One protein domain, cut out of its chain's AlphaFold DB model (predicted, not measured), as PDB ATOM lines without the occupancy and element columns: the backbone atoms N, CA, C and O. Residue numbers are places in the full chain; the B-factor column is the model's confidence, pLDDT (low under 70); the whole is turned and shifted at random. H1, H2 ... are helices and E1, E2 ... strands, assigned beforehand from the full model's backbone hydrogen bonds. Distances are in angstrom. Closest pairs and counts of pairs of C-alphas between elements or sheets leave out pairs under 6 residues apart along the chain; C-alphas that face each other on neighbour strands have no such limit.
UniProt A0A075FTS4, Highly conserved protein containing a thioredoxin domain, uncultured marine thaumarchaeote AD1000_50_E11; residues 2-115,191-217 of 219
ATOM      1  N   ALA A   2     158.949 106.679  26.816       61.56
ATOM      2  CA  ALA A   2     160.171 106.070  26.260       61.56
ATOM      3  C   ALA A   2     159.952 105.449  24.863       61.56
ATOM      4  O   ALA A   2     160.501 105.952  23.890       61.56
ATOM      5  N   HIS A   3     159.043 104.479  24.742       58.81
ATOM      6  CA  HIS A   3     158.697 103.877  23.443       58.81
ATOM      7  C   HIS A   3     157.902 104.799  22.507       58.81
ATOM      8  O   HIS A   3     157.911 104.634  21.298       58.81
ATOM      9  N   GLU A   4     157.180 105.777  23.052       68.00
ATOM     10  CA  GLU A   4     156.273 106.617  22.253       68.00
ATOM     11  C   GLU A   4     156.940 107.879  21.707       68.00
ATOM     12  O   GLU A   4     156.375 108.549  20.849       68.00
ATOM     13  N   SER A   5     158.071 108.295  22.277       72.56
ATOM     14  CA  SER A   5     158.699 109.578  21.951       72.56
ATOM     15  C   SER A   5     160.203 109.476  21.764       72.56
ATOM     16  O   SER A   5     160.721 110.136  20.878       72.56
ATOM     17  N   PHE A   6     160.920 108.668  22.549       72.31
ATOM     18  CA  PHE A   6     162.376 108.553  22.379       72.31
ATOM     19  C   PHE A   6     162.772 107.611  21.238       72.31
ATOM     20  O   PHE A   6     163.876 107.734  20.718       72.31
ATOM     21  N   GLU A   7     161.877 106.704  20.844       74.94
ATOM     22  CA  GLU A   7     162.047 105.804  19.692       74.94
ATOM     23  C   GLU A   7     161.453 106.366  18.390       74.94
ATOM     24  O   GLU A   7     161.606 105.760  17.335       74.94
ATOM     25  N   ASP A   8     160.783 107.519  18.447       82.19
ATOM     26  CA  ASP A   8     160.285 108.203  17.256       82.19
ATOM     27  C   ASP A   8     161.432 108.983  16.593       82.19
ATOM     28  O   ASP A   8     162.013 109.889  17.198       82.19
ATOM     29  N   ASP A   9     161.757 108.633  15.345       84.69
ATOM     30  CA  ASP A   9     162.891 109.199  14.605       84.69
ATOM     31  C   ASP A   9     162.805 110.728  14.441       84.69
ATOM     32  O   ASP A   9     163.825 111.425  14.494       84.69
ATOM     33  N   GLU A  10     161.599 111.282  14.281       86.00
ATOM     34  CA  GLU A  10     161.403 112.723  14.103       86.00
ATOM     35  C   GLU A  10     161.602 113.469  15.425       86.00
ATOM     36  O   GLU A  10     162.264 114.514  15.469       86.00
ATOM     37  N   ILE A  11     161.088 112.922  16.528       83.50
ATOM     38  CA  ILE A  11     161.317 113.470  17.868       83.50
ATOM     39  C   ILE A  11     162.800 113.367  18.240       83.50
ATOM     40  O   ILE A  11     163.390 114.361  18.679       83.50
ATOM     41  N   ALA A  12     163.435 112.220  17.994       83.00
ATOM     42  CA  ALA A  12     164.856 112.011  18.244       83.00
ATOM     43  C   ALA A  12     165.729 112.994  17.448       83.00
ATOM     44  O   ALA A  12     166.692 113.554  17.982       83.00
ATOM     45  N   LYS A  13     165.375 113.280  16.189       84.12
ATOM     46  CA  LYS A  13     166.064 114.284  15.371       84.12
ATOM     47  C   LYS A  13     165.970 115.682  15.984       84.12
ATOM     48  O   LYS A  13     167.000 116.334  16.155       84.12
ATOM     49  N   ILE A  14     164.775 116.118  16.391       86.38
ATOM     50  CA  ILE A  14     164.577 117.415  17.067       86.38
ATOM     51  C   ILE A  14     165.424 117.490  18.339       86.38
ATOM     52  O   ILE A  14     166.073 118.512  18.595       86.38
ATOM     53  N   MET A  15     165.427 116.416  19.130       85.56
ATOM     54  CA  MET A  15     166.214 116.326  20.354       85.56
ATOM     55  C   MET A  15     167.709 116.477  20.063       85.56
ATOM     56  O   MET A  15     168.372 117.309  20.676       85.56
ATOM     57  N   ASN A  16     168.247 115.713  19.113       85.38
ATOM     58  CA  ASN A  16     169.674 115.713  18.772       85.38
ATOM     59  C   ASN A  16     170.138 117.036  18.138       85.38
ATOM     60  O   ASN A  16     171.263 117.502  18.361       85.38
ATOM     61  N   GLU A  17     169.269 117.690  17.369       87.06
ATOM     62  CA  GLU A  17     169.555 118.996  16.779       87.06
ATOM     63  C   GLU A  17     169.650 120.096  17.842       87.06
ATOM     64  O   GLU A  17     170.548 120.940  17.768       87.06
ATOM     65  N   ASN A  18     168.790 120.072  18.861       86.38
ATOM     66  CA  ASN A  18     168.626 121.210  19.769       86.38
ATOM     67  C   ASN A  18     169.248 121.022  21.156       86.38
ATOM     68  O   ASN A  18     169.624 122.015  21.780       86.38
ATOM     69  N   PHE A  19     169.418 119.783  21.610       84.50
ATOM     70  CA  PHE A  19     169.846 119.472  22.970       84.50
ATOM     71  C   PHE A  19     171.046 118.532  22.989       84.50
ATOM     72  O   PHE A  19     171.332 117.812  22.031       84.50
ATOM     73  N   VAL A  20     171.751 118.541  24.115       85.88
ATOM     74  CA  VAL A  20     172.611 117.426  24.509       85.88
ATOM     75  C   VAL A  20     171.784 116.531  25.429       85.88
ATOM     76  O   VAL A  20     171.461 116.909  26.557       85.88
ATOM     77  N   ASN A  21     171.394 115.371  24.906       83.12
ATOM     78  CA  ASN A  21     170.516 114.426  25.588       83.12
ATOM     79  C   ASN A  21     171.329 113.555  26.549       83.12
ATOM     80  O   ASN A  21     172.279 112.892  26.136       83.12
ATOM     81  N   ILE A  22     170.949 113.557  27.824       82.06
ATOM     82  CA  ILE A  22     171.592 112.788  28.888       82.06
ATOM     83  C   ILE A  22     170.532 111.881  29.499       82.06
ATOM     84  O   ILE A  22     169.551 112.349  30.078       82.06
ATOM     85  N   LYS A  23     170.729 110.572  29.383       80.44
ATOM     86  CA  LYS A  23     169.898 109.596  30.077       80.44
ATOM     87  C   LYS A  23     170.547 109.272  31.412       80.44
ATOM     88  O   LYS A  23     171.747 109.011  31.470       80.44
ATOM     89  N   VAL A  24     169.770 109.372  32.482       78.56
ATOM     90  CA  VAL A  24     170.242 109.091  33.835       78.56
ATOM     91  C   VAL A  24     169.441 107.928  34.377       78.56
ATOM     92  O   VAL A  24     168.209 107.944  34.371       78.56
ATOM     93  N   ASP A  25     170.166 106.923  34.847       77.50
ATOM     94  CA  ASP A  25     169.589 105.829  35.597       77.50
ATOM     95  C   ASP A  25     169.445 106.253  37.065       77.50
ATOM     96  O   ASP A  25     170.431 106.563  37.744       77.50
ATOM     97  N   ARG A  26     168.205 106.287  37.558       73.19
ATOM     98  CA  ARG A  26     167.900 106.653  38.949       73.19
ATOM     99  C   ARG A  26     168.444 105.650  39.966       73.19
ATOM    100  O   ARG A  26     168.596 105.992  41.132       73.19
ATOM    101  N   GLU A  27     168.691 104.407  39.567       68.81
ATOM    102  CA  GLU A  27     169.219 103.370  40.450       68.81
ATOM    103  C   GLU A  27     170.721 103.551  40.656       68.81
ATOM    104  O   GLU A  27     171.235 103.328  41.757       68.81
ATOM    105  N   GLU A  28     171.414 104.025  39.619       66.69
ATOM    106  CA  GLU A  28     172.828 104.384  39.690       66.69
ATOM    107  C   GLU A  28     173.051 105.778  40.294       66.69
ATOM    108  O   GLU A  28     174.039 105.985  41.003       66.69
ATOM    109  N   ARG A  29     172.137 106.728  40.047       73.25
ATOM    110  CA  ARG A  29     172.197 108.116  40.542       73.25
ATOM    111  C   ARG A  29     170.929 108.541  41.301       73.25
ATOM    112  O   ARG A  29     170.289 109.527  40.921       73.25
ATOM    113  N   PRO A  30     170.576 107.860  42.412       71.94
ATOM    114  CA  PRO A  30     169.407 108.223  43.217       71.94
ATOM    115  C   PRO A  30     169.540 109.618  43.842       71.94
ATOM    116  O   PRO A  30     168.546 110.272  44.128       71.94
ATOM    117  N   ASP A  31     170.773 110.101  44.010       74.06
ATOM    118  CA  ASP A  31     171.072 111.461  44.449       74.06
ATOM    119  C   ASP A  31     170.564 112.525  43.463       74.06
ATOM    120  O   ASP A  31     170.001 113.535  43.884       74.06
ATOM    121  N   LEU A  32     170.737 112.299  42.155       79.12
ATOM    122  CA  LEU A  32     170.246 113.214  41.121       79.12
ATOM    123  C   LEU A  32     168.732 113.116  40.969       79.12
ATOM    124  O   LEU A  32     168.070 114.148  40.858       79.12
ATOM    125  N   ASP A  33     168.194 111.898  41.003       82.44
ATOM    126  CA  ASP A  33     166.754 111.662  40.931       82.44
ATOM    127  C   ASP A  33     166.023 112.388  42.072       82.44
ATOM    128  O   ASP A  33     165.114 113.177  41.813       82.44
ATOM    129  N   ASP A  34     166.497 112.252  43.315       82.31
ATOM    130  CA  ASP A  34     165.928 112.939  44.479       82.31
ATOM    131  C   ASP A  34     165.955 114.468  44.336       82.31
ATOM    132  O   ASP A  34     164.988 115.154  44.689       82.31
ATOM    133  N   ILE A  35     167.064 115.030  43.838       83.00
ATOM    134  CA  ILE A  35     167.190 116.475  43.605       83.00
ATOM    135  C   ILE A  35     166.163 116.923  42.565       83.00
ATOM    136  O   ILE A  35     165.401 117.860  42.817       83.00
ATOM    137  N   TYR A  36     166.105 116.254  41.415       84.50
ATOM    138  CA  TYR A  36     165.238 116.677  40.321       84.50
ATOM    139  C   TYR A  36     163.757 116.387  40.574       84.50
ATOM    140  O   TYR A  36     162.913 117.163  40.128       84.50
ATOM    141  N   GLN A  37     163.417 115.355  41.348       85.56
ATOM    142  CA  GLN A  37     162.042 115.109  41.782       85.56
ATOM    143  C   GLN A  37     161.540 116.204  42.716       85.56
ATOM    144  O   GLN A  37     160.421 116.694  42.545       85.56
ATOM    145  N   LYS A  38     162.377 116.660  43.657       83.25
ATOM    146  CA  LYS A  38     162.045 117.817  44.505       83.25
ATOM    147  C   LYS A  38     161.846 119.074  43.663       83.25
ATOM    148  O   LYS A  38     160.878 119.802  43.872       83.25
ATOM    149  N   VAL A  39     162.715 119.294  42.675       80.44
ATOM    150  CA  VAL A  39     162.580 120.401  41.714       80.44
ATOM    151  C   VAL A  39     161.261 120.303  40.933       80.44
ATOM    152  O   VAL A  39     160.535 121.293  40.832       80.44
ATOM    153  N   CYS A  40     160.899 119.117  40.438       86.19
ATOM    154  CA  CYS A  40     159.643 118.883  39.725       86.19
ATOM    155  C   CYS A  40     158.420 119.160  40.601       86.19
ATOM    156  O   CYS A  40     157.504 119.874  40.184       86.19
ATOM    157  N   GLN A  41     158.427 118.645  41.830       85.38
ATOM    158  CA  GLN A  41     157.329 118.812  42.773       85.38
ATOM    159  C   GLN A  41     157.114 120.276  43.150       85.38
ATOM    160  O   GLN A  41     155.972 120.716  43.247       85.38
ATOM    161  N   MET A  42     158.184 121.056  43.299       80.81
ATOM    162  CA  MET A  42     158.077 122.495  43.543       80.81
ATOM    163  C   MET A  42     157.528 123.258  42.340       80.81
ATOM    164  O   MET A  42     156.722 124.168  42.510       80.81
ATOM    165  N   SER A  43     157.957 122.895  41.129       80.25
ATOM    166  CA  SER A  43     157.557 123.606  39.914       80.25
ATOM    167  C   SER A  43     156.147 123.262  39.441       80.25
ATOM    168  O   SER A  43     155.486 124.105  38.843       80.25
ATOM    169  N   THR A  44     155.705 122.022  39.644       81.38
ATOM    170  CA  THR A  44     154.462 121.503  39.048       81.38
ATOM    171  C   THR A  44     153.427 121.079  40.093       81.38
ATOM    172  O   THR A  44     152.298 120.740  39.745       81.38
ATOM    173  N   GLY A  45     153.792 121.080  41.379       81.88
ATOM    174  CA  GLY A  45     152.981 120.541  42.475       81.88
ATOM    175  C   GLY A  45     153.000 119.012  42.562       81.88
ATOM    176  O   GLY A  45     152.479 118.449  43.525       81.88
ATOM    177  N   GLN A  46     153.595 118.326  41.582       78.69
ATOM    178  CA  GLN A  46     153.650 116.869  41.503       78.69
ATOM    179  C   GLN A  46     155.056 116.388  41.126       78.69
ATOM    180  O   GLN A  46     155.814 117.060  40.433       78.69
ATOM    181  N   GLY A  47     155.416 115.208  41.615       84.88
ATOM    182  CA  GLY A  47     156.613 114.482  41.198       84.88
ATOM    183  C   GLY A  47     156.210 113.185  40.510       84.88
ATOM    184  O   GLY A  47     155.047 112.779  40.560       84.88
ATOM    185  N   GLY A  48     157.163 112.519  39.876       82.31
ATOM    186  CA  GLY A  48     156.904 111.225  39.260       82.31
ATOM    187  C   GLY A  48     157.852 110.921  38.120       82.31
ATOM    188  O   GLY A  48     158.765 111.686  37.832       82.31
ATOM    189  N   TRP A  49     157.631 109.775  37.490       82.06
ATOM    190  CA  TRP A  49     158.407 109.324  36.344       82.06
ATOM    191  C   TRP A  49     157.480 109.079  35.147       82.06
ATOM    192  O   TRP A  49     156.301 108.781  35.354       82.06
ATOM    193  N   PRO A  50     157.989 109.165  33.907       83.12
ATOM    194  CA  PRO A  50     159.349 109.588  33.538       83.12
ATOM    195  C   PRO A  50     159.593 111.052  33.915       83.12
ATOM    196  O   PRO A  50     158.638 111.815  33.957       83.12
ATOM    197  N   LEU A  51     160.834 111.430  34.231       86.56
ATOM    198  CA  LEU A  51     161.182 112.799  34.631       86.56
ATOM    199  C   LEU A  51     162.128 113.407  33.595       86.56
ATOM    200  O   LEU A  51     163.199 112.856  33.344       86.56
ATOM    201  N   SER A  52     161.737 114.540  33.011       90.06
ATOM    202  CA  SER A  52     162.557 115.288  32.052       90.06
ATOM    203  C   SER A  52     162.896 116.666  32.605       90.06
ATOM    204  O   SER A  52     162.006 117.425  32.997       90.06
ATOM    205  N   VAL A  53     164.183 116.999  32.613       90.62
ATOM    206  CA  VAL A  53     164.712 118.262  33.136       90.62
ATOM    207  C   VAL A  53     165.545 118.936  32.056       90.62
ATOM    208  O   VAL A  53     166.452 118.321  31.500       90.62
ATOM    209  N   PHE A  54     165.271 120.205  31.783       92.94
ATOM    210  CA  PHE A  54     166.014 121.009  30.819       92.94
ATOM    211  C   PHE A  54     166.898 122.003  31.568       92.94
ATOM    212  O   PHE A  54     166.414 122.754  32.423       92.94
ATOM    213  N   LEU A  55     168.195 121.982  31.265       91.12
ATOM    214  CA  LEU A  55     169.224 122.738  31.977       91.12
ATOM    215  C   LEU A  55     169.976 123.687  31.043       91.12
ATOM    216  O   LEU A  55     170.209 123.365  29.873       91.12
ATOM    217  N   THR A  56     170.421 124.821  31.582       90.88
ATOM    218  CA  THR A  56     171.424 125.675  30.926       90.88
ATOM    219  C   THR A  56     172.798 124.984  30.900       90.88
ATOM    220  O   THR A  56     173.000 123.998  31.624       90.88
ATOM    221  N   PRO A  57     173.769 125.487  30.110       85.38
ATOM    222  CA  PRO A  57     175.133 124.967  30.091       85.38
ATOM    223  C   PRO A  57     175.815 124.892  31.471       85.38
ATOM    224  O   PRO A  57     176.627 124.008  31.737       85.38
ATOM    225  N   GLU A  58     175.425 125.785  32.377       85.12
ATOM    226  CA  GLU A  58     175.884 125.903  33.763       85.12
ATOM    227  C   GLU A  58     175.129 124.961  34.721       85.12
ATOM    228  O   GLU A  58     175.195 125.126  35.937       85.12
ATOM    229  N   GLN A  59     174.399 123.978  34.181       83.81
ATOM    230  CA  GLN A  59     173.642 122.960  34.918       83.81
ATOM    231  C   GLN A  59     172.487 123.524  35.764       83.81
ATOM    232  O   GLN A  59     172.054 122.902  36.736       83.81
ATOM    233  N   ARG A  60     171.944 124.690  35.386       88.44
ATOM    234  CA  ARG A  60     170.812 125.320  36.081       88.44
ATOM    235  C   ARG A  60     169.487 124.905  35.428       88.44
ATOM    236  O   ARG A  60     169.321 125.145  34.231       88.44
ATOM    237  N   PRO A  61     168.542 124.282  36.160       90.25
ATOM    238  CA  PRO A  61     167.251 123.906  35.592       90.25
ATOM    239  C   PRO A  61     166.427 125.128  35.222       90.25
ATOM    240  O   PRO A  61     166.297 126.024  36.041       90.25
ATOM    241  N   PHE A  62     165.838 125.141  34.031       92.44
ATOM    242  CA  PHE A  62     164.895 126.190  33.615       92.44
ATOM    243  C   PHE A  62     163.523 125.641  33.211       92.44
ATOM    244  O   PHE A  62     162.568 126.404  33.074       92.44
ATOM    245  N   TYR A  63     163.406 124.325  33.019       92.94
ATOM    246  CA  TYR A  63     162.133 123.653  32.790       92.94
ATOM    247  C   TYR A  63     162.193 122.219  33.313       92.94
ATOM    248  O   TYR A  63     163.223 121.552  33.212       92.94
ATOM    249  N   VAL A  64     161.084 121.730  33.860       90.75
ATOM    250  CA  VAL A  64     160.959 120.363  34.371       90.75
ATOM    251  C   VAL A  64     159.532 119.869  34.188       90.75
ATOM    252  O   VAL A  64     158.576 120.634  34.318       90.75
ATOM    253  N   GLY A  65     159.379 118.581  33.911       89.12
ATOM    254  CA  GLY A  65     158.083 117.927  33.982       89.12
ATOM    255  C   GLY A  65     158.194 116.418  33.871       89.12
ATOM    256  O   GLY A  65     159.276 115.871  33.652       89.12
ATOM    257  N   THR A  66     157.058 115.755  34.062       87.25
ATOM    258  CA  THR A  66     156.994 114.298  34.093       87.25
ATOM    259  C   THR A  66     156.653 113.724  32.715       87.25
ATOM    260  O   THR A  66     157.503 113.642  31.830       87.25
ATOM    261  N   TYR A  67     155.391 113.347  32.511       86.12
ATOM    262  CA  TYR A  67     154.914 112.767  31.267       86.12
ATOM    263  C   TYR A  67     154.497 113.847  30.265       86.12
ATOM    264  O   TYR A  67     153.604 114.655  30.537       86.12
ATOM    265  N   PHE A  68     155.080 113.778  29.071       86.81
ATOM    266  CA  PHE A  68     154.657 114.530  27.897       86.81
ATOM    267  C   PHE A  68     154.132 113.554  26.836       86.81
ATOM    268  O   PHE A  68     154.795 112.552  26.561       86.81
ATOM    269  N   PRO A  69     152.952 113.806  26.241       85.38
ATOM    270  CA  PRO A  69     152.434 112.957  25.174       85.38
ATOM    271  C   PRO A  69     153.312 113.073  23.920       85.38
ATOM    272  O   PRO A  69     153.970 114.089  23.719       85.38
ATOM    273  N   SER A  70     153.316 112.065  23.050       82.81
ATOM    274  CA  SER A  70     154.061 112.129  21.780       82.81
ATOM    275  C   SER A  70     153.491 113.181  20.822       82.81
ATOM    276  O   SER A  70     154.239 113.877  20.136       82.81
ATOM    277  N   ILE A  71     152.167 113.349  20.838       85.50
ATOM    278  CA  ILE A  71     151.418 114.299  20.014       85.50
ATOM    279  C   ILE A  71     150.745 115.379  20.862       85.50
ATOM    280  O   ILE A  71     150.386 115.156  22.020       85.50
ATOM    281  N   ASP A  72     150.538 116.548  20.261       87.62
ATOM    282  CA  ASP A  72     149.788 117.643  20.874       87.62
ATOM    283  C   ASP A  72     148.349 117.190  21.171       87.62
ATOM    284  O   ASP A  72     147.670 116.620  20.314       87.62
ATOM    285  N   SER A  73     147.866 117.428  22.392       80.94
ATOM    286  CA  SER A  73     146.536 116.972  22.805       80.94
ATOM    287  C   SER A  73     145.944 117.837  23.914       80.94
ATOM    288  O   SER A  73     146.642 118.221  24.850       80.94
ATOM    289  N   TYR A  74     144.648 118.159  23.812       72.75
ATOM    290  CA  TYR A  74     143.875 118.928  24.804       72.75
ATOM    291  C   TYR A  74     144.598 120.177  25.357       72.75
ATOM    292  O   TYR A  74     144.609 120.423  26.562       72.75
ATOM    293  N   GLY A  75     145.232 120.963  24.479       75.75
ATOM    294  CA  GLY A  75     145.949 122.189  24.860       75.75
ATOM    295  C   GLY A  75     147.302 121.963  25.545       75.75
ATOM    296  O   GLY A  75     147.900 122.919  26.032       75.75
ATOM    297  N   ARG A  76     147.798 120.722  25.581       79.31
ATOM    298  CA  ARG A  76     149.143 120.379  26.046       79.31
ATOM    299  C   ARG A  76     150.025 120.055  24.840       79.31
ATOM    300  O   ARG A  76     149.620 119.225  24.020       79.31
ATOM    301  N   PRO A  77     151.204 120.686  24.710       86.12
ATOM    302  CA  PRO A  77     152.131 120.337  23.648       86.12
ATOM    303  C   PRO A  77     152.622 118.902  23.848       86.12
ATOM    304  O   PRO A  77     152.916 118.477  24.969       86.12
ATOM    305  N   GLY A  78     152.724 118.173  22.746       90.81
ATOM    306  CA  GLY A  78     153.464 116.934  22.675       90.81
ATOM    307  C   GLY A  78     154.958 117.192  22.826       90.81
ATOM    308  O   GLY A  78     155.441 118.322  22.699       90.81
ATOM    309  N   PHE A  79     155.711 116.136  23.096       90.56
ATOM    310  CA  PHE A  79     157.109 116.235  23.481       90.56
ATOM    311  C   PHE A  79     157.979 116.891  22.398       90.56
ATOM    312  O   PHE A  79     158.785 117.770  22.705       90.56
ATOM    313  N   GLY A  80     157.759 116.564  21.120       90.81
ATOM    314  CA  GLY A  80     158.463 117.212  20.007       90.81
ATOM    315  C   GLY A  80     158.150 118.711  19.883       90.81
ATOM    316  O   GLY A  80     159.046 119.525  19.643       90.81
ATOM    317  N   SER A  81     156.890 119.104  20.089       92.12
ATOM    318  CA  SER A  81     156.470 120.512  20.091       92.12
ATOM    319  C   SER A  81     157.058 121.276  21.275       92.12
ATOM    320  O   SER A  81     157.571 122.379  21.088       92.12
ATOM    321  N   LEU A  82     157.065 120.671  22.463       93.31
ATOM    322  CA  LEU A  82     157.721 121.217  23.648       93.31
ATOM    323  C   LEU A  82     159.219 121.439  23.400       93.31
ATOM    324  O   LEU A  82     159.723 122.536  23.632       93.31
ATOM    325  N   CYS A  83     159.918 120.434  22.863       91.94
ATOM    326  CA  CYS A  83     161.339 120.523  22.534       91.94
ATOM    327  C   CYS A  83     161.634 121.703  21.596       91.94
ATOM    328  O   CYS A  83     162.553 122.481  21.852       91.94
ATOM    329  N   ARG A  84     160.824 121.896  20.546       93.88
ATOM    330  CA  ARG A  84     160.957 123.050  19.641       93.88
ATOM    331  C   ARG A  84     160.731 124.382  20.353       93.88
ATOM    332  O   ARG A  84     161.527 125.298  20.172       93.88
ATOM    333  N   GLN A  85     159.692 124.489  21.181       94.25
ATOM    334  CA  GLN A  85     159.372 125.722  21.912       94.25
ATOM    335  C   GLN A  85     160.476 126.112  22.903       94.25
ATOM    336  O   GLN A  85     160.851 127.286  22.985       94.25
ATOM    337  N   LEU A  86     161.036 125.137  23.626       94.44
ATOM    338  CA  LEU A  86     162.140 125.371  24.559       94.44
ATOM    339  C   LEU A  86     163.425 125.741  23.811       94.44
ATOM    340  O   LEU A  86     164.104 126.692  24.195       94.44
ATOM    341  N   ALA A  87     163.727 125.062  22.700       93.00
ATOM    342  CA  ALA A  87     164.881 125.381  21.859       93.00
ATOM    343  C   ALA A  87     164.786 126.779  21.226       93.00
ATOM    344  O   ALA A  87     165.788 127.491  21.125       93.00
ATOM    345  N   GLN A  88     163.587 127.189  20.813       94.38
ATOM    346  CA  GLN A  88     163.329 128.537  20.318       94.38
ATOM    347  C   GLN A  88     163.493 129.574  21.432       94.38
ATOM    348  O   GLN A  88     164.219 130.550  21.253       94.38
ATOM    349  N   SER A  89     162.898 129.338  22.606       94.62
ATOM    350  CA  SER A  89     163.020 130.240  23.761       94.62
ATOM    351  C   SER A  89     164.474 130.416  24.200       94.62
ATOM    352  O   SER A  89     164.886 131.532  24.496       94.62
ATOM    353  N   TRP A  90     165.284 129.355  24.143       93.19
ATOM    354  CA  TRP A  90     166.725 129.434  24.389       93.19
ATOM    355  C   TRP A  90     167.445 130.412  23.453       93.19
ATOM    356  O   TRP A  90     168.279 131.198  23.895       93.19
ATOM    357  N   LYS A  91     167.111 130.386  22.158       91.62
ATOM    358  CA  LYS A  91     167.754 131.234  21.142       91.62
ATOM    359  C   LYS A  91     167.239 132.671  21.169       91.62
ATOM    360  O   LYS A  91     168.019 133.606  21.020       91.62
ATOM    361  N   GLU A  92     165.931 132.842  21.320       96.19
ATOM    362  CA  GLU A  92     165.257 134.127  21.109       96.19
ATOM    363  C   GLU A  92     165.024 134.902  22.407       96.19
ATOM    364  O   GLU A  92     164.933 136.129  22.389       96.19
ATOM    365  N   LYS A  93     164.932 134.204  23.543       95.06
ATOM    366  CA  LYS A  93     164.569 134.774  24.846       95.06
ATOM    367  C   LYS A  93     165.515 134.312  25.965       95.06
ATOM    368  O   LYS A  93     165.054 133.841  27.004       95.06
ATOM    369  N   PRO A  94     166.843 134.482  25.818       92.56
ATOM    370  CA  PRO A  94     167.801 134.001  26.814       92.56
ATOM    371  C   PRO A  94     167.577 134.620  28.202       92.56
ATOM    372  O   PRO A  94     167.746 133.942  29.204       92.56
ATOM    373  N   LYS A  95     167.117 135.878  28.282       94.62
ATOM    374  CA  LYS A  95     166.795 136.525  29.567       94.62
ATOM    375  C   LYS A  95     165.649 135.841  30.315       94.62
ATOM    376  O   LYS A  95     165.697 135.768  31.539       94.62
ATOM    377  N   ASP A  96     164.650 135.335  29.595       93.81
ATOM    378  CA  ASP A  96     163.524 134.626  30.207       93.81
ATOM    379  C   ASP A  96     163.987 133.266  30.742       93.81
ATOM    380  O   ASP A  96     163.583 132.864  31.833       93.81
ATOM    381  N   ILE A  97     164.888 132.590  30.016       94.00
ATOM    382  CA  ILE A  97     165.513 131.342  30.473       94.00
ATOM    383  C   ILE A  97     166.363 131.574  31.721       94.00
ATOM    384  O   ILE A  97     166.235 130.821  32.682       94.00
ATOM    385  N   GLU A  98     167.183 132.625  31.737       93.25
ATOM    386  CA  GLU A  98     167.987 132.985  32.910       93.25
ATOM    387  C   GLU A  98     167.110 133.292  34.126       93.25
ATOM    388  O   GLU A  98     167.364 132.776  35.212       93.25
ATOM    389  N   GLY A  99     166.031 134.057  33.937       93.88
ATOM    390  CA  GLY A  99     165.076 134.349  35.005       93.88
ATOM    391  C   GLY A  99     164.362 133.095  35.519       93.88
ATOM    392  O   GLY A  99     164.189 132.934  36.728       93.88
ATOM    393  N   ALA A 100     163.979 132.174  34.629       91.62
ATOM    394  CA  ALA A 100     163.435 130.880  35.027       91.62
ATOM    395  C   ALA A 100     164.469 130.080  35.835       91.62
ATOM    396  O   ALA A 100     164.156 129.605  36.926       91.62
ATOM    397  N   ALA A 101     165.707 130.002  35.346       92.00
ATOM    398  CA  ALA A 101     166.800 129.301  36.005       92.00
ATOM    399  C   ALA A 101     167.128 129.871  37.393       92.00
ATOM    400  O   ALA A 101     167.323 129.111  38.342       92.00
ATOM    401  N   ASP A 102     167.127 131.194  37.555       92.12
ATOM    402  CA  ASP A 102     167.314 131.848  38.853       92.12
ATOM    403  C   ASP A 102     166.200 131.494  39.834       92.12
ATOM    404  O   ASP A 102     166.476 131.127  40.978       92.12
ATOM    405  N   ASN A 103     164.945 131.534  39.384       87.19
ATOM    406  CA  ASN A 103     163.808 131.140  40.212       87.19
ATOM    407  C   ASN A 103     163.919 129.673  40.660       87.19
ATOM    408  O   ASN A 103     163.649 129.356  41.822       87.19
ATOM    409  N   PHE A 104     164.357 128.777  39.771       86.56
ATOM    410  CA  PHE A 104     164.619 127.379  40.111       86.56
ATOM    411  C   PHE A 104     165.717 127.242  41.170       86.56
ATOM    412  O   PHE A 104     165.513 126.567  42.183       86.56
ATOM    413  N   MET A 105     166.855 127.910  40.978       86.75
ATOM    414  CA  MET A 105     167.994 127.829  41.896       86.75
ATOM    415  C   MET A 105     167.671 128.397  43.281       86.75
ATOM    416  O   MET A 105     167.998 127.769  44.287       86.75
ATOM    417  N   GLN A 106     166.941 129.513  43.359       84.69
ATOM    418  CA  GLN A 106     166.502 130.089  44.636       84.69
ATOM    419  C   GLN A 106     165.598 129.140  45.433       84.69
ATOM    420  O   GLN A 106     165.671 129.090  46.662       84.69
ATOM    421  N   ASN A 107     164.735 128.378  44.756       78.06
ATOM    422  CA  ASN A 107     163.891 127.383  45.416       78.06
ATOM    423  C   ASN A 107     164.694 126.151  45.858       78.06
ATOM    424  O   ASN A 107     164.438 125.613  46.936       78.06
ATOM    425  N   LEU A 108     165.704 125.751  45.084       76.94
ATOM    426  CA  LEU A 108     166.598 124.654  45.444       76.94
ATOM    427  C   LEU A 108     167.504 125.003  46.636       76.94
ATOM    428  O   LEU A 108     167.727 124.163  47.503       76.94
ATOM    429  N   ASP A 109     167.998 126.234  46.736       76.44
ATOM    430  CA  ASP A 109     168.854 126.642  47.855       76.44
ATOM    431  C   ASP A 109     168.102 126.665  49.194       76.44
ATOM    432  O   ASP A 109     168.685 126.347  50.232       76.44
ATOM    433  N   LYS A 110     166.783 126.905  49.184       70.69
ATOM    434  CA  LYS A 110     165.930 126.705  50.371       70.69
ATOM    435  C   LYS A 110     165.916 125.244  50.839       70.69
ATOM    436  O   LYS A 110     165.790 124.999  52.034       70.69
ATOM    437  N   LEU A 111     166.090 124.277  49.932       64.62
ATOM    438  CA  LEU A 111     166.223 122.855  50.276       64.62
ATOM    439  C   LEU A 111     167.618 122.487  50.779       64.62
ATOM    440  O   LEU A 111     167.747 121.520  51.520       64.62
ATOM    441  N   LYS A 112     168.666 123.226  50.397       62.03
ATOM    442  CA  LYS A 112     170.039 122.974  50.865       62.03
ATOM    443  C   LYS A 112     170.285 123.426  52.304       62.03
ATOM    444  O   LYS A 112     171.357 123.155  52.829       62.03
ATOM    445  N   GLN A 113     169.316 124.057  52.968       54.19
ATOM    446  CA  GLN A 113     169.417 124.449  54.380       54.19
ATOM    447  C   GLN A 113     169.413 123.265  55.369       54.19
ATOM    448  O   GLN A 113     169.217 123.462  56.568       54.19
ATOM    449  N   PHE A 114     169.670 122.035  54.913       50.62
ATOM    450  CA  PHE A 114     170.080 120.968  55.815       50.62
ATOM    451  C   PHE A 114     171.549 121.192  56.197       50.62
ATOM    452  O   PHE A 114     172.395 121.305  55.307       50.62
ATOM    453  N   PRO A 115     171.877 121.280  57.498       51.88
ATOM    454  CA  PRO A 115     173.247 121.496  57.929       51.88
ATOM    455  C   PRO A 115     174.127 120.380  57.370       51.88
ATOM    456  O   PRO A 115     173.844 119.198  57.564       51.88
ATOM    457  N   VAL A 191     176.450 100.537  28.399       30.31
ATOM    458  CA  VAL A 191     176.755 101.654  27.460       30.31
ATOM    459  C   VAL A 191     176.489 103.077  27.986       30.31
ATOM    460  O   VAL A 191     177.224 103.985  27.614       30.31
ATOM    461  N   GLU A 192     175.556 103.324  28.910       37.28
ATOM    462  CA  GLU A 192     175.151 104.719  29.216       37.28
ATOM    463  C   GLU A 192     175.974 105.426  30.327       37.28
ATOM    464  O   GLU A 192     175.921 106.649  30.460       37.28
ATOM    465  N   VAL A 193     176.836 104.710  31.061       36.38
ATOM    466  CA  VAL A 193     177.597 105.256  32.215       36.38
ATOM    467  C   VAL A 193     178.801 106.127  31.809       36.38
ATOM    468  O   VAL A 193     179.305 106.923  32.604       36.38
ATOM    469  N   PHE A 194     179.260 106.046  30.557       27.91
ATOM    470  CA  PHE A 194     180.469 106.762  30.123       27.91
ATOM    471  C   PHE A 194     180.289 108.281  29.992       27.91
ATOM    472  O   PHE A 194     181.271 109.016  30.075       27.91
ATOM    473  N   ILE A 195     179.055 108.771  29.851       41.34
ATOM    474  CA  ILE A 195     178.803 110.214  29.765       41.34
ATOM    475  C   ILE A 195     178.748 110.841  31.162       41.34
ATOM    476  O   ILE A 195     179.212 111.957  31.321       41.34
ATOM    477  N   VAL A 196     178.299 110.133  32.203       38.88
ATOM    478  CA  VAL A 196     178.161 110.713  33.554       38.88
ATOM    479  C   VAL A 196     179.506 110.879  34.279       38.88
ATOM    480  O   VAL A 196     179.667 111.817  35.057       38.88
ATOM    481  N   ILE A 197     180.501 110.031  33.995       35.03
ATOM    482  CA  ILE A 197     181.822 110.080  34.657       35.03
ATOM    483  C   ILE A 197     182.721 111.202  34.101       35.03
ATOM    484  O   ILE A 197     183.543 111.741  34.836       35.03
ATOM    485  N   LEU A 198     182.523 111.637  32.852       32.59
ATOM    486  CA  LEU A 198     183.227 112.806  32.298       32.59
ATOM    487  C   LEU A 198     182.625 114.154  32.753       32.59
ATOM    488  O   LEU A 198     183.201 115.200  32.477       32.59
ATOM    489  N   LEU A 199     181.485 114.151  33.459       46.19
ATOM    490  CA  LEU A 199     180.761 115.372  33.856       46.19
ATOM    491  C   LEU A 199     181.129 115.893  35.256       46.19
ATOM    492  O   LEU A 199     180.632 116.945  35.654       46.19
ATOM    493  N   THR A 200     181.999 115.200  36.001       40.31
ATOM    494  CA  THR A 200     182.466 115.619  37.340       40.31
ATOM    495  C   THR A 200     183.958 115.951  37.416       40.31
ATOM    496  O   THR A 200     184.411 116.397  38.469       40.31
ATOM    497  N   GLN A 201     184.718 115.798  36.327       33.50
ATOM    498  CA  GLN A 201     186.121 116.220  36.250       33.50
ATOM    499  C   GLN A 201     186.356 117.084  35.006       33.50
ATOM    500  O   GLN A 201     186.334 116.601  33.883       33.50
ATOM    501  N   ASP A 202     186.550 118.377  35.264       40.81
ATOM    502  CA  ASP A 202     187.215 119.391  34.444       40.81
ATOM    503  C   ASP A 202     186.844 119.526  32.950       40.81
ATOM    504  O   ASP A 202     187.315 118.819  32.062       40.81
ATOM    505  N   GLY A 203     186.128 120.617  32.650       40.41
ATOM    506  CA  GLY A 203     186.524 121.489  31.536       40.41
ATOM    507  C   GLY A 203     185.964 121.220  30.137       40.41
ATOM    508  O   GLY A 203     186.367 121.924  29.214       40.41
ATOM    509  N   LEU A 204     185.015 120.298  29.944       38.53
ATOM    510  CA  LEU A 204     184.435 120.025  28.612       38.53
ATOM    511  C   LEU A 204     183.022 120.599  28.366       38.53
ATOM    512  O   LEU A 204     182.350 120.203  27.419       38.53
ATOM    513  N   PHE A 205     182.547 121.540  29.189       44.09
ATOM    514  CA  PHE A 205     181.175 122.076  29.087       44.09
ATOM    515  C   PHE A 205     181.012 123.263  28.115       44.09
ATOM    516  O   PHE A 205     179.898 123.597  27.727       44.09
ATOM    517  N   HIS A 206     182.097 123.906  27.672       39.34
ATOM    518  CA  HIS A 206     182.023 125.195  26.957       39.34
ATOM    519  C   HIS A 206     181.941 125.132  25.423       39.34
ATOM    520  O   HIS A 206     181.934 126.174  24.768       39.34
ATOM    521  N   ILE A 207     181.867 123.945  24.818       39.09
ATOM    522  CA  ILE A 207     182.055 123.812  23.361       39.09
ATOM    523  C   ILE A 207     180.731 123.813  22.575       39.09
ATOM    524  O   ILE A 207     180.722 124.111  21.382       39.09
ATOM    525  N   LEU A 208     179.585 123.577  23.216       38.19
ATOM    526  CA  LEU A 208     178.292 123.516  22.529       38.19
ATOM    527  C   LEU A 208     177.327 124.522  23.166       38.19
ATOM    528  O   LEU A 208     176.893 124.330  24.292       38.19
ATOM    529  N   LYS A 209     176.956 125.587  22.443       51.59
ATOM    530  CA  LYS A 209     175.909 126.563  22.833       51.59
ATOM    531  C   LYS A 209     174.489 125.944  22.849       51.59
ATOM    532  O   LYS A 209     173.551 126.528  22.305       51.59
ATOM    533  N   LYS A 210     174.326 124.736  23.392       48.31
ATOM    534  CA  LYS A 210     173.065 123.985  23.480       48.31
ATOM    535  C   LYS A 210     172.678 123.785  24.945       48.31
ATOM    536  O   LYS A 210     173.551 123.630  25.791       48.31
ATOM    537  N   CYS A 211     171.377 123.744  25.221       49.78
ATOM    538  CA  CYS A 211     170.857 123.305  26.516       49.78
ATOM    539  C   CYS A 211     170.969 121.786  26.673       49.78
ATOM    540  O   CYS A 211     170.967 121.041  25.686       49.78
ATOM    541  N   TYR A 212     171.006 121.325  27.918       67.94
ATOM    542  CA  TYR A 212     170.996 119.904  28.252       67.94
ATOM    543  C   TYR A 212     169.576 119.430  28.544       67.94
ATOM    544  O   TYR A 212     168.775 120.177  29.108       67.94
ATOM    545  N   MET A 213     169.282 118.179  28.202       62.31
ATOM    546  CA  MET A 213     168.053 117.507  28.609       62.31
ATOM    547  C   MET A 213     168.404 116.231  29.364       62.31
ATOM    548  O   MET A 213     168.957 115.299  28.782       62.31
ATOM    549  N   ILE A 214     168.086 116.201  30.656       67.50
ATOM    550  CA  ILE A 214     168.229 115.023  31.504       67.50
ATOM    551  C   ILE A 214     166.911 114.262  31.508       67.50
ATOM    552  O   ILE A 214     165.880 114.813  31.887       67.50
ATOM    553  N   MET A 215     166.956 112.989  31.130       60.44
ATOM    554  CA  MET A 215     165.807 112.091  31.139       60.44
ATOM    555  C   MET A 215     166.060 110.952  32.121       60.44
ATOM    556  O   MET A 215     166.935 110.117  31.891       60.44
ATOM    557  N   HIS A 216     165.276 110.900  33.196       54.12
ATOM    558  CA  HIS A 216     165.198 109.717  34.051       54.12
ATOM    559  C   HIS A 216     164.110 108.805  33.494       54.12
ATOM    560  O   HIS A 216     162.913 109.116  33.559       54.12
ATOM    561  N   CYS A 217     164.546 107.703  32.894       44.09
ATOM    562  CA  CYS A 217     163.666 106.717  32.282       44.09
ATOM    563  C   CYS A 217     163.486 105.504  33.191       44.09
ATOM    564  O   CYS A 217     164.361 105.163  33.982       44.09
TER     565      CYS A 217
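What this domain is: This is residues 2 to 115 and 191 to 217 of the 219 residues of the protein "Highly conserved protein containing a thioredoxin domain" of uncultured marine thaumarchaeote AD1000_50_E11 (UniProt A0A075FTS4). A strongly twisted sheet of four strands stands in the middle, with H3 packed across one face and the long helix H5 beside the sheet's edge at E3. H2 and H4 lie side by side on the side of the sheet away from H3 and only graze it, H4 and H5 meet in a corner, the short H6 only grazes the sheet near E1 with its residues 193 to 196, and the free-standing residues 197 to 204 stick out. The printed part has 141 residues with six named helices and four named strands, in the order H1 H2 E1 H3 E2 E3 H4 H5 H6 E4. The sheet runs E1 E4 E2 E3 and is mixed; the class is mixed, helices and strands. The whole is compact, with a radius of gyration of the C-alphas of 14.9 A, and spans 44 by 34 by 32 A.

How they stand to each other: In the sheet, E1 (residues 19 to 24) and E3 (residues 61 to 65) are the edge strands, and E4 (residues 211 to 216) and E2 (residues 51 to 55) are the inner ones. E1 and E4 are parallel at 25 degrees, with N 22 and O 213 within hydrogen-bond range at 2.8 A. E4 and E2 are antiparallel at 162 degrees, with N 214 and O 53 at 2.8 A. E2 and E3 form a hairpin, antiparallel at 162 degrees, with N 54 and O 63 at 2.8 A. The sheet is only just strongly twisted, its C-alphas lying up to 4.4 A off the best plane. H3 (residues 30 to 44) is on the sheet at a height of 8.6 A, and the two make two layers, a helix on one face of a sheet. H3 runs across the strands, at 82 degrees to E3 on the local plane; its closest C-alphas to E3 are those of Cys 40 and Val 64, 5.7 A. H5 (residues 94 to 111) stands at the sheet's level, with a height over the sheet of 1.6 A; its closest C-alphas to E3 are those of Ala 101 and Phe 62, 4.4 A. With residues 104 to 108 alone H5 only just touches residues 39 to 42 of H3, with 3 pairs of C-alphas within 8 A, the closest being those of Leu 108 and Val 39, 6.9 A. H4 (residues 79 to 92) and H5 touch only at the corner, and only just, with 3 pairs within 8 A; the closest C-alphas are those of Trp 90 and Ile 97, 6.5 A. H2 (residues 9 to 18) touches H4 at a shallow tilt of 19 degrees, the same way, the closest C-alphas being those of Ile 11 and Gly 80, 5.2 A. H1 (residues 2 to 6) and H2 touch only at the corner, and only just, with 3 pairs within 8 A, the closest being the C-alphas of Phe 6 and Ala 12, 5.9 A. H6 (residues 193 to 197) only grazes the sheet, with residues 193 to 196. Every O i to N i+4 pair is within hydrogen-bond range in H1, H2, H3 and H4; the count is 12 of 14 in H5 and 0 of 1 in H6, where 1 of 2 O i to N i+3 pairs is within range.

Where its parts are: H1 begins at C-alpha 2, (160.171, 106.070, 26.260). H5 is 26.0 A long, H3 20.4 A, H4 19.8 A and H2 14.3 A; E4 is 16.5 A, E1 15.0 A, E2 13.1 A and E3 11.1 A. H5 ends at C-alpha 111, (166.223, 122.855, 50.276), and E4 at C-alpha 216, (165.198, 109.717, 34.051).

The domain as a whole: The C-alphas farthest apart are those of Glu 10 and Pro 115, 46.2 A. Residues 116 to 190 are not printed, and C-alphas 115 and 191 are 36.5 A apart across the cut. The links E3 to H4 and H6 to E4 are long, 13 residues each. The mean pLDDT of the printed part is 75.8; residues 2 to 4, 27 to 28, 111 to 115 and 191 to 217 are under 70.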